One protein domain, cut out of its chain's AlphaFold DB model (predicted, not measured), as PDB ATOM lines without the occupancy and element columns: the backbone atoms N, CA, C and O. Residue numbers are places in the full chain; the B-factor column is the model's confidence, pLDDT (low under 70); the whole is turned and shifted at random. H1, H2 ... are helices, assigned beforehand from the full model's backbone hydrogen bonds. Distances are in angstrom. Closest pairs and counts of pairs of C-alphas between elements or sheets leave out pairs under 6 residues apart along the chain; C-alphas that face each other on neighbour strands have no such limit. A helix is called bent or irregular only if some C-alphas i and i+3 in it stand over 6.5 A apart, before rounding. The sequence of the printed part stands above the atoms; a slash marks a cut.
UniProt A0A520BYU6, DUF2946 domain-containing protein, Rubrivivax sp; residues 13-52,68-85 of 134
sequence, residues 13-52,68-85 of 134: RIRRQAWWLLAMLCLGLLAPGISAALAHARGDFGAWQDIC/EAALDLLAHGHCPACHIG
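AT A GLANCE: This is residues 13 to 52 and 68 to 85 of the 134 residues of the protein "DUF2946 domain-containing protein" of Rubrivivax sp (UniProt A0A520BYU6). One long bent helix, H1, runs into a small head: its first part, residues 13 to 31, sticks out free as an arm, while its second arm, H1b, lies in the head with three short helices, H2, H3 and H4. The head is loosely put together, with few contacts between its helices, and the arm makes the length of the whole. The printed part has 58 residues, with four named helices in the order H1, H2, H3, H4 and no named strand; the class is all helix. The whole is only just extended, close to loose, with a radius of gyration of the C-alphas of 15.6 A, and spans 52 by 26 by 18 A.

HOW THE PARTS SIT: H1, residues 13 to 42, was assigned as one helix by its hydrogen bonds, but it is bent: C-alphas 29 and 32 are 6.9 A apart. Its arms, H1a with residues 13 to 29 and H1b with residues 32 to 42, stand at a steep tilt of 42 degrees. H1b and H2, residues 46 to 52, are close but not clearly touching; their closest C-alphas, those of Ala 39 and Trp 48, are 7.6 A apart. H1b and H2 run opposite ways at a shallow tilt of 24 degrees. H2 touches H4, residues 80 to 85, with the closest C-alphas, those of Cys 52 and Ala 81, 6.3 A apart. H2 and H4 run the same way at a shallow tilt of 27 degrees. H3, residues 68 to 75, and H4 only just touch, with 3 pairs of C-alphas within 8 A, and touch only at the corner by their link; the closest C-alphas are those of Ala 70 and Pro 80, 5.8 A apart. The lines of H3 and H4 are about perpendicular, at 81 degrees. H1a is apart from H2, H3 and H4, H1b is apart from H3 and H4, and H2 is apart from H3. In H1a, H1b, H3 and H4 every O i to N i+4 pair is within hydrogen-bond range; in H2 1 of 3 is, beside 2 of 4 O i to N i+3 pairs.

IN THESE COORDINATES: H1a begins at C-alpha 13, at (-40.063, 80.349, 6.765), and measures 24.2 A from first to last C-alpha. H1b measures 15.4 A and ends at C-alpha 42, at (-53.530, 41.025, 4.670). H2 measures 10.5 A, H3 10.1 A and H4 8.1 A; H4 ends at C-alpha 85, at (-33.758, 40.274, -11.930).

THE WHOLE: The two C-alphas farthest apart, those of Arg 13 and Glu 68, are 52.2 A apart. Without residues 13 to 31 the body spans 24 by 20 by 15 A. Residues 53 to 67 are cut out, and C-alphas 52 and 68 are 18.9 A apart across the cut. Of the links that are printed whole, H1 to H2 and H3 to H4 are tight. The mean pLDDT of the printed part is 73.4; residue 36, residues 43 to 52 and residues 68 to 85 are under 70.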
ATOM      1  N   ARG A  13     -39.664  81.051   7.999       80.25
ATOM      2  CA  ARG A  13     -40.063  80.349   6.765       80.25
ATOM      3  C   ARG A  13     -39.106  79.201   6.447       80.25
ATOM      4  O   ARG A  13     -39.583  78.119   6.125       80.25
ATOM      5  N   ILE A  14     -37.798  79.406   6.630       86.00
ATOM      6  CA  ILE A  14     -36.778  78.360   6.436       86.00
ATOM      7  C   ILE A  14     -37.011  77.199   7.406       86.00
ATOM      8  O   ILE A  14     -37.066  76.052   6.978       86.00
ATOM      9  N   ARG A  15     -37.236  77.481   8.698       88.50
ATOM     10  CA  ARG A  15     -37.540  76.440   9.698       88.50
ATOM     11  C   ARG A  15     -38.795  75.650   9.342       88.50
ATOM     12  O   ARG A  15     -38.777  74.428   9.414       88.50
ATOM     13  N   ARG A  16     -39.875  76.327   8.935       92.50
ATOM     14  CA  ARG A  16     -41.117  75.652   8.527       92.50
ATOM     15  C   ARG A  16     -40.899  74.764   7.303       92.50
ATOM     16  O   ARG A  16     -41.403  73.649   7.277       92.50
ATOM     17  N   GLN A  17     -40.141  75.243   6.319       92.31
ATOM     18  CA  GLN A  17     -39.822  74.484   5.114       92.31
ATOM     19  C   GLN A  17     -38.925  73.280   5.422       92.31
ATOM     20  O   GLN A  17     -39.198  72.191   4.931       92.31
ATOM     21  N   ALA A  18     -37.927  73.435   6.295       93.19
ATOM     22  CA  ALA A  18     -37.080  72.338   6.756       93.19
ATOM     23  C   ALA A  18     -37.884  71.258   7.496       93.19
ATOM     24  O   ALA A  18     -37.716  70.078   7.214       93.19
ATOM     25  N   TRP A  19     -38.811  71.647   8.379       96.00
ATOM     26  CA  TRP A  19     -39.725  70.705   9.034       96.00
ATOM     27  C   TRP A  19     -40.624  69.970   8.040       96.00
ATOM     28  O   TRP A  19     -40.864  68.778   8.195       96.00
ATOM     29  N   TRP A  20     -41.097  70.666   7.008       96.31
ATOM     30  CA  TRP A  20     -41.919  70.058   5.965       96.31
ATOM     31  C   TRP A  20     -41.126  69.044   5.132       96.31
ATOM     32  O   TRP A  20     -41.599  67.939   4.883       96.31
ATOM     33  N   LEU A  21     -39.892  69.392   4.756       95.44
ATOM     34  CA  LEU A  21     -38.975  68.489   4.059       95.44
ATOM     35  C   LEU A  21     -38.609  67.280   4.922       95.44
ATOM     36  O   LEU A  21     -38.604  66.163   4.418       95.44
ATOM     37  N   LEU A  22     -38.363  67.481   6.218       96.75
ATOM     38  CA  LEU A  22     -38.107  66.394   7.157       96.75
ATOM     39  C   LEU A  22     -39.319  65.462   7.268       96.75
ATOM     40  O   LEU A  22     -39.156  64.249   7.224       96.75
ATOM     41  N   ALA A  23     -40.533  66.008   7.352       95.81
ATOM     42  CA  ALA A  23     -41.752  65.207   7.377       95.81
ATOM     43  C   ALA A  23     -41.920  64.377   6.093       95.81
ATOM     44  O   ALA A  23     -42.233  63.192   6.175       95.81
ATOM     45  N   MET A  24     -41.660  64.966   4.921       95.50
ATOM     46  CA  MET A  24     -41.678  64.244   3.642       95.50
ATOM     47  C   MET A  24     -40.603  63.166   3.559       95.50
ATOM     48  O   MET A  24     -40.878  62.070   3.082       95.50
ATOM     49  N   LEU A  25     -39.395  63.458   4.044       93.00
ATOM     50  CA  LEU A  25     -38.306  62.493   4.101       93.00
ATOM     51  C   LEU A  25     -38.696  61.307   4.989       93.00
ATOM     52  O   LEU A  25     -38.648  60.171   4.535       93.00
ATOM     53  N   CYS A  26     -39.158  61.567   6.214       95.38
ATOM     54  CA  CYS A  26     -39.636  60.523   7.117       95.38
ATOM     55  C   CYS A  26     -40.762  59.707   6.473       95.38
ATOM     56  O   CYS A  26     -40.708  58.482   6.486       95.38
ATOM     57  N   LEU A  27     -41.750  60.356   5.851       91.75
ATOM     58  CA  LEU A  27     -42.837  59.653   5.172       91.75
ATOM     59  C   LEU A  27     -42.320  58.775   4.022       91.75
ATOM     60  O   LEU A  27     -42.755  57.637   3.892       91.75
ATOM     61  N   GLY A  28     -41.361  59.267   3.233       79.81
ATOM     62  CA  GLY A  28     -40.728  58.514   2.151       79.81
ATOM     63  C   GLY A  28     -39.918  57.308   2.635       79.81
ATOM     64  O   GLY A  28     -39.965  56.261   1.996       79.81
ATOM     65  N   LEU A  29     -39.226  57.417   3.777       83.81
ATOM     66  CA  LEU A  29     -38.515  56.285   4.385       83.81
ATOM     67  C   LEU A  29     -39.469  55.249   4.994       83.81
ATOM     68  O   LEU A  29     -39.190  54.055   4.932       83.81
ATOM     69  N   LEU A  30     -40.577  55.689   5.596       81.94
ATOM     70  CA  LEU A  30     -41.516  54.792   6.274       81.94
ATOM     71  C   LEU A  30     -42.526  54.145   5.316       81.94
ATOM     72  O   LEU A  30     -43.000  53.045   5.600       81.94
ATOM     73  N   ALA A  31     -42.861  54.791   4.195       78.25
ATOM     74  CA  ALA A  31     -43.894  54.315   3.277       78.25
ATOM     75  C   ALA A  31     -43.668  52.871   2.778       78.25
ATOM     76  O   ALA A  31     -44.604  52.078   2.894       78.25
ATOM     77  N   PRO A  32     -42.465  52.464   2.317       71.12
ATOM     78  CA  PRO A  32     -42.237  51.089   1.868       71.12
ATOM     79  C   PRO A  32     -42.445  50.060   2.986       71.12
ATOM     80  O   PRO A  32     -43.049  49.014   2.757       71.12
ATOM     81  N   GLY A  33     -41.997  50.375   4.208       73.44
ATOM     82  CA  GLY A  33     -42.141  49.493   5.369       73.44
ATOM     83  C   GLY A  33     -43.591  49.345   5.828       73.44
ATOM     84  O   GLY A  33     -44.033  48.236   6.119       73.44
ATOM     85  N   ILE A  34     -44.362  50.438   5.834       79.06
ATOM     86  CA  ILE A  34     -45.793  50.411   6.172       79.06
ATOM     87  C   ILE A  34     -46.575  49.608   5.124       79.06
ATOM     88  O   ILE A  34     -47.404  48.775   5.488       79.06
ATOM     89  N   SER A  35     -46.291  49.810   3.833       71.69
ATOM     90  CA  SER A  35     -46.901  49.029   2.751       71.69
ATOM     91  C   SER A  35     -46.582  47.537   2.868       71.69
ATOM     92  O   SER A  35     -47.490  46.720   2.732       71.69
ATOM     93  N   ALA A  36     -45.334  47.179   3.187       69.12
ATOM     94  CA  ALA A  36     -44.936  45.789   3.400       69.12
ATOM     95  C   ALA A  36     -45.632  45.164   4.624       69.12
ATOM     96  O   ALA A  36     -46.166  44.061   4.531       69.12
ATOM     97  N   ALA A  37     -45.701  45.881   5.751       76.62
ATOM     98  CA  ALA A  37     -46.382  45.409   6.958       76.62
ATOM     99  C   ALA A  37     -47.893  45.205   6.737       76.62
ATOM    100  O   ALA A  37     -48.466  44.222   7.206       76.62
ATOM    101  N   LEU A  38     -48.539  46.103   5.986       78.94
ATOM    102  CA  LEU A  38     -49.952  45.982   5.616       78.94
ATOM    103  C   LEU A  38     -50.204  44.810   4.662       78.94
ATOM    104  O   LEU A  38     -51.182  44.089   4.849       78.94
ATOM    105  N   ALA A  39     -49.337  44.603   3.667       70.81
ATOM    106  CA  ALA A  39     -49.415  43.450   2.774       70.81
ATOM    107  C   ALA A  39     -49.259  42.137   3.558       70.81
ATOM    108  O   ALA A  39     -50.054  41.215   3.377       70.81
ATOM    109  N   HIS A  40     -48.317  42.102   4.508       71.06
ATOM    110  CA  HIS A  40     -48.123  40.962   5.401       71.06
ATOM    111  C   HIS A  40     -49.357  40.680   6.264       71.06
ATOM    112  O   HIS A  40     -49.821  39.545   6.318       71.06
ATOM    113  N   ALA A  41     -49.948  41.710   6.875       78.94
ATOM    114  CA  ALA A  41     -51.160  41.566   7.682       78.94
ATOM    115  C   ALA A  41     -52.384  41.109   6.868       78.94
ATOM    116  O   ALA A  41     -53.283  40.473   7.415       78.94
ATOM    117  N   ARG A  42     -52.439  41.435   5.570       78.06
ATOM    118  CA  ARG A  42     -53.530  41.025   4.670       78.06
ATOM    119  C   ARG A  42     -53.297  39.676   3.994       78.06
ATOM    120  O   ARG A  42     -54.226  39.166   3.378       78.06
ATOM    121  N   GLY A  43     -52.087  39.120   4.076       69.44
ATOM    122  CA  GLY A  43     -51.699  37.919   3.335       69.44
ATOM    123  C   GLY A  43     -51.687  38.105   1.811       69.44
ATOM    124  O   GLY A  43     -51.559  37.125   1.082       69.44
ATOM    125  N   ASP A  44     -51.820  39.341   1.321       68.62
ATOM    126  CA  ASP A  44     -51.877  39.665  -0.105       68.62
ATOM    127  C   ASP A  44     -50.528  40.214  -0.568       68.62
ATOM    128  O   ASP A  44     -50.292  41.417  -0.692       68.62
ATOM    129  N   PHE A  45     -49.608  39.279  -0.773       63.59
ATOM    130  CA  PHE A  45     -48.272  39.566  -1.274       63.59
ATOM    131  C   PHE A  45     -48.215  39.676  -2.805       63.59
ATOM    132  O   PHE A  45     -47.200  40.121  -3.345       63.59
ATOM    133  N   GLY A  46     -49.285  39.281  -3.509       62.78
ATOM    134  CA  GLY A  46     -49.363  39.308  -4.970       62.78
ATOM    135  C   GLY A  46     -49.386  40.735  -5.514       62.78
ATOM    136  O   GLY A  46     -48.628  41.061  -6.425       62.78
ATOM    137  N   ALA A  47     -50.140  41.625  -4.859       63.41
ATOM    138  CA  ALA A  47     -50.213  43.037  -5.237       63.41
ATOM    139  C   ALA A  47     -48.846  43.754  -5.209       63.41
ATOM    140  O   ALA A  47     -48.608  44.678  -5.985       63.41
ATOM    141  N   TRP A  48     -47.920  43.335  -4.335       61.66
ATOM    142  CA  TRP A  48     -46.575  43.922  -4.256       61.66
ATOM    143  C   TRP A  48     -45.650  43.420  -5.374       61.66
ATOM    144  O   TRP A  48     -44.770  44.148  -5.835       61.66
ATOM    145  N   GLN A  49     -45.884  42.199  -5.860       59.22
ATOM    146  CA  GLN A  49     -45.148  41.625  -6.985       59.22
ATOM    147  C   GLN A  49     -45.509  42.315  -8.306       59.22
ATOM    148  O   GLN A  49     -44.618  42.545  -9.122       59.22
ATOM    149  N   ASP A  50     -46.772  42.716  -8.485       61.06
ATOM    150  CA  ASP A  50     -47.237  43.402  -9.698       61.06
ATOM    151  C   ASP A  50     -46.604  44.791  -9.887       61.06
ATOM    152  O   ASP A  50     -46.385  45.215 -11.019       61.06
ATOM    153  N   ILE A  51     -46.224  45.476  -8.801       61.88
ATOM    154  CA  ILE A  51     -45.549  46.788  -8.860       61.88
ATOM    155  C   ILE A  51     -44.130  46.659  -9.431       61.88
ATOM    156  O   ILE A  51     -43.670  47.522 -10.178       61.88
ATOM    157  N   CYS A  52     -43.420  45.586  -9.076       56.78
ATOM    158  CA  CYS A  52     -42.053  45.330  -9.536       56.78
ATOM    159  C   CYS A  52     -41.999  44.517 -10.836       56.78
ATOM    160  O   CYS A  52     -40.910  44.261 -11.356       56.78
ATOM    161  N   GLU A  68     -42.527  28.522  -1.756       59.81
ATOM    162  CA  GLU A  68     -41.846  28.686  -0.481       59.81
ATOM    163  C   GLU A  68     -40.588  29.562  -0.586       59.81
ATOM    164  O   GLU A  68     -40.396  30.432   0.252       59.81
ATOM    165  N   ALA A  69     -39.765  29.413  -1.631       61.72
ATOM    166  CA  ALA A  69     -38.553  30.221  -1.813       61.72
ATOM    167  C   ALA A  69     -38.872  31.663  -2.237       61.72
ATOM    168  O   ALA A  69     -38.154  32.594  -1.879       61.72
ATOM    169  N   ALA A  70     -39.957  31.860  -2.992       60.38
ATOM    170  CA  ALA A  70     -40.452  33.199  -3.286       60.38
ATOM    171  C   ALA A  70     -40.992  33.854  -2.009       60.38
ATOM    172  O   ALA A  70     -40.588  34.966  -1.693       60.38
ATOM    173  N   LEU A  71     -41.836  33.161  -1.238       60.84
ATOM    174  CA  LEU A  71     -42.353  33.660   0.040       60.84
ATOM    175  C   LEU A  71     -41.244  33.967   1.048       60.84
ATOM    176  O   LEU A  71     -41.337  34.974   1.740       60.84
ATOM    177  N   ASP A  72     -40.199  33.145   1.103       64.50
ATOM    178  CA  ASP A  72     -39.052  33.360   1.982       64.50
ATOM    179  C   ASP A  72     -38.296  34.641   1.600       64.50
ATOM    180  O   ASP A  72     -38.017  35.479   2.453       64.50
ATOM    181  N   LEU A  73     -38.075  34.890   0.305       63.91
ATOM    182  CA  LEU A  73     -37.495  36.152  -0.166       63.91
ATOM    183  C   LEU A  73     -38.367  37.364   0.195       63.91
ATOM    184  O   LEU A  73     -37.829  38.379   0.638       63.91
ATOM    185  N   LEU A  74     -39.697  37.253   0.079       62.19
ATOM    186  CA  LEU A  74     -40.610  38.313   0.527       62.19
ATOM    187  C   LEU A  74     -40.578  38.508   2.045       62.19
ATOM    188  O   LEU A  74     -40.626  39.649   2.502       62.19
ATOM    189  N   ALA A  75     -40.484  37.427   2.821       61.56
ATOM    190  CA  ALA A  75     -40.360  37.483   4.276       61.56
ATOM    191  C   ALA A  75     -39.055  38.173   4.705       61.56
ATOM    192  O   ALA A  75     -39.041  38.910   5.689       61.56
ATOM    193  N   HIS A  76     -37.992  38.024   3.911       64.81
ATOM    194  CA  HIS A  76     -36.728  38.749   4.055       64.81
ATOM    195  C   HIS A  76     -36.757  40.173   3.458       64.81
ATOM    196  O   HIS A  76     -35.731  40.849   3.415       64.81
ATOM    197  N   GLY A  77     -37.920  40.663   3.011       56.38
ATOM    198  CA  GLY A  77     -38.103  42.025   2.501       56.38
ATOM    199  C   GLY A  77     -37.660  42.235   1.050       56.38
ATOM    200  O   GLY A  77     -37.609  43.372   0.579       56.38
ATOM    201  N   HIS A  78     -37.358  41.162   0.319       64.06
ATOM    202  CA  HIS A  78     -36.977  41.215  -1.084       64.06
ATOM    203  C   HIS A  78     -38.167  40.894  -1.988       64.06
ATOM    204  O   HIS A  78     -38.813  39.856  -1.872       64.06
ATOM    205  N   CYS A  79     -38.434  41.763  -2.965       64.56
ATOM    206  CA  CYS A  79     -39.331  41.391  -4.050       64.56
ATOM    207  C   CYS A  79     -38.644  40.306  -4.905       64.56
ATOM    208  O   CYS A  79     -37.518  40.523  -5.368       64.56
ATOM    209  N   PRO A  80     -39.287  39.152  -5.156       61.38
ATOM    210  CA  PRO A  80     -38.672  38.041  -5.870       61.38
ATOM    211  C   PRO A  80     -38.386  38.437  -7.318       61.38
ATOM    212  O   PRO A  80     -37.411  37.963  -7.881       61.38
ATOM    213  N   ALA A  81     -39.152  39.375  -7.890       58.00
ATOM    214  CA  ALA A  81     -38.862  39.961  -9.195       58.00
ATOM    215  C   ALA A  81     -37.526  40.728  -9.209       58.00
ATOM    216  O   ALA A  81     -36.740  40.564 -10.138       58.00
ATOM    217  N   CYS A  82     -37.219  41.503  -8.162       59.41
ATOM    218  CA  CYS A  82     -35.948  42.229  -8.038       59.41
ATOM    219  C   CYS A  82     -34.764  41.293  -7.750       59.41
ATOM    220  O   CYS A  82     -33.659  41.537  -8.224       59.41
ATOM    221  N   HIS A  83     -34.989  40.214  -6.994       60.56
ATOM    222  CA  HIS A  83     -33.960  39.214  -6.699       60.56
ATOM    223  C   HIS A  83     -33.661  38.314  -7.914       60.56
ATOM    224  O   HIS A  83     -32.503  38.058  -8.231       60.56
ATOM    225  N   ILE A  84     -34.693  37.870  -8.638       57.81
ATOM    226  CA  ILE A  84     -34.552  37.118  -9.898       57.81
ATOM    227  C   ILE A  84     -33.927  38.008 -10.976       57.81
ATOM    228  O   ILE A  84     -33.030  37.569 -11.691       57.81
ATOM    229  N   GLY A  85     -34.327  39.281 -11.029       55.25
ATOM    230  CA  GLY A  85     -33.758  40.274 -11.930       55.25
ATOM    231  C   GLY A  85     -32.273  40.562 -11.704       55.25
ATOM    232  O   GLY A  85     -31.676  41.155 -12.584       55.25
TER     233      GLY A  85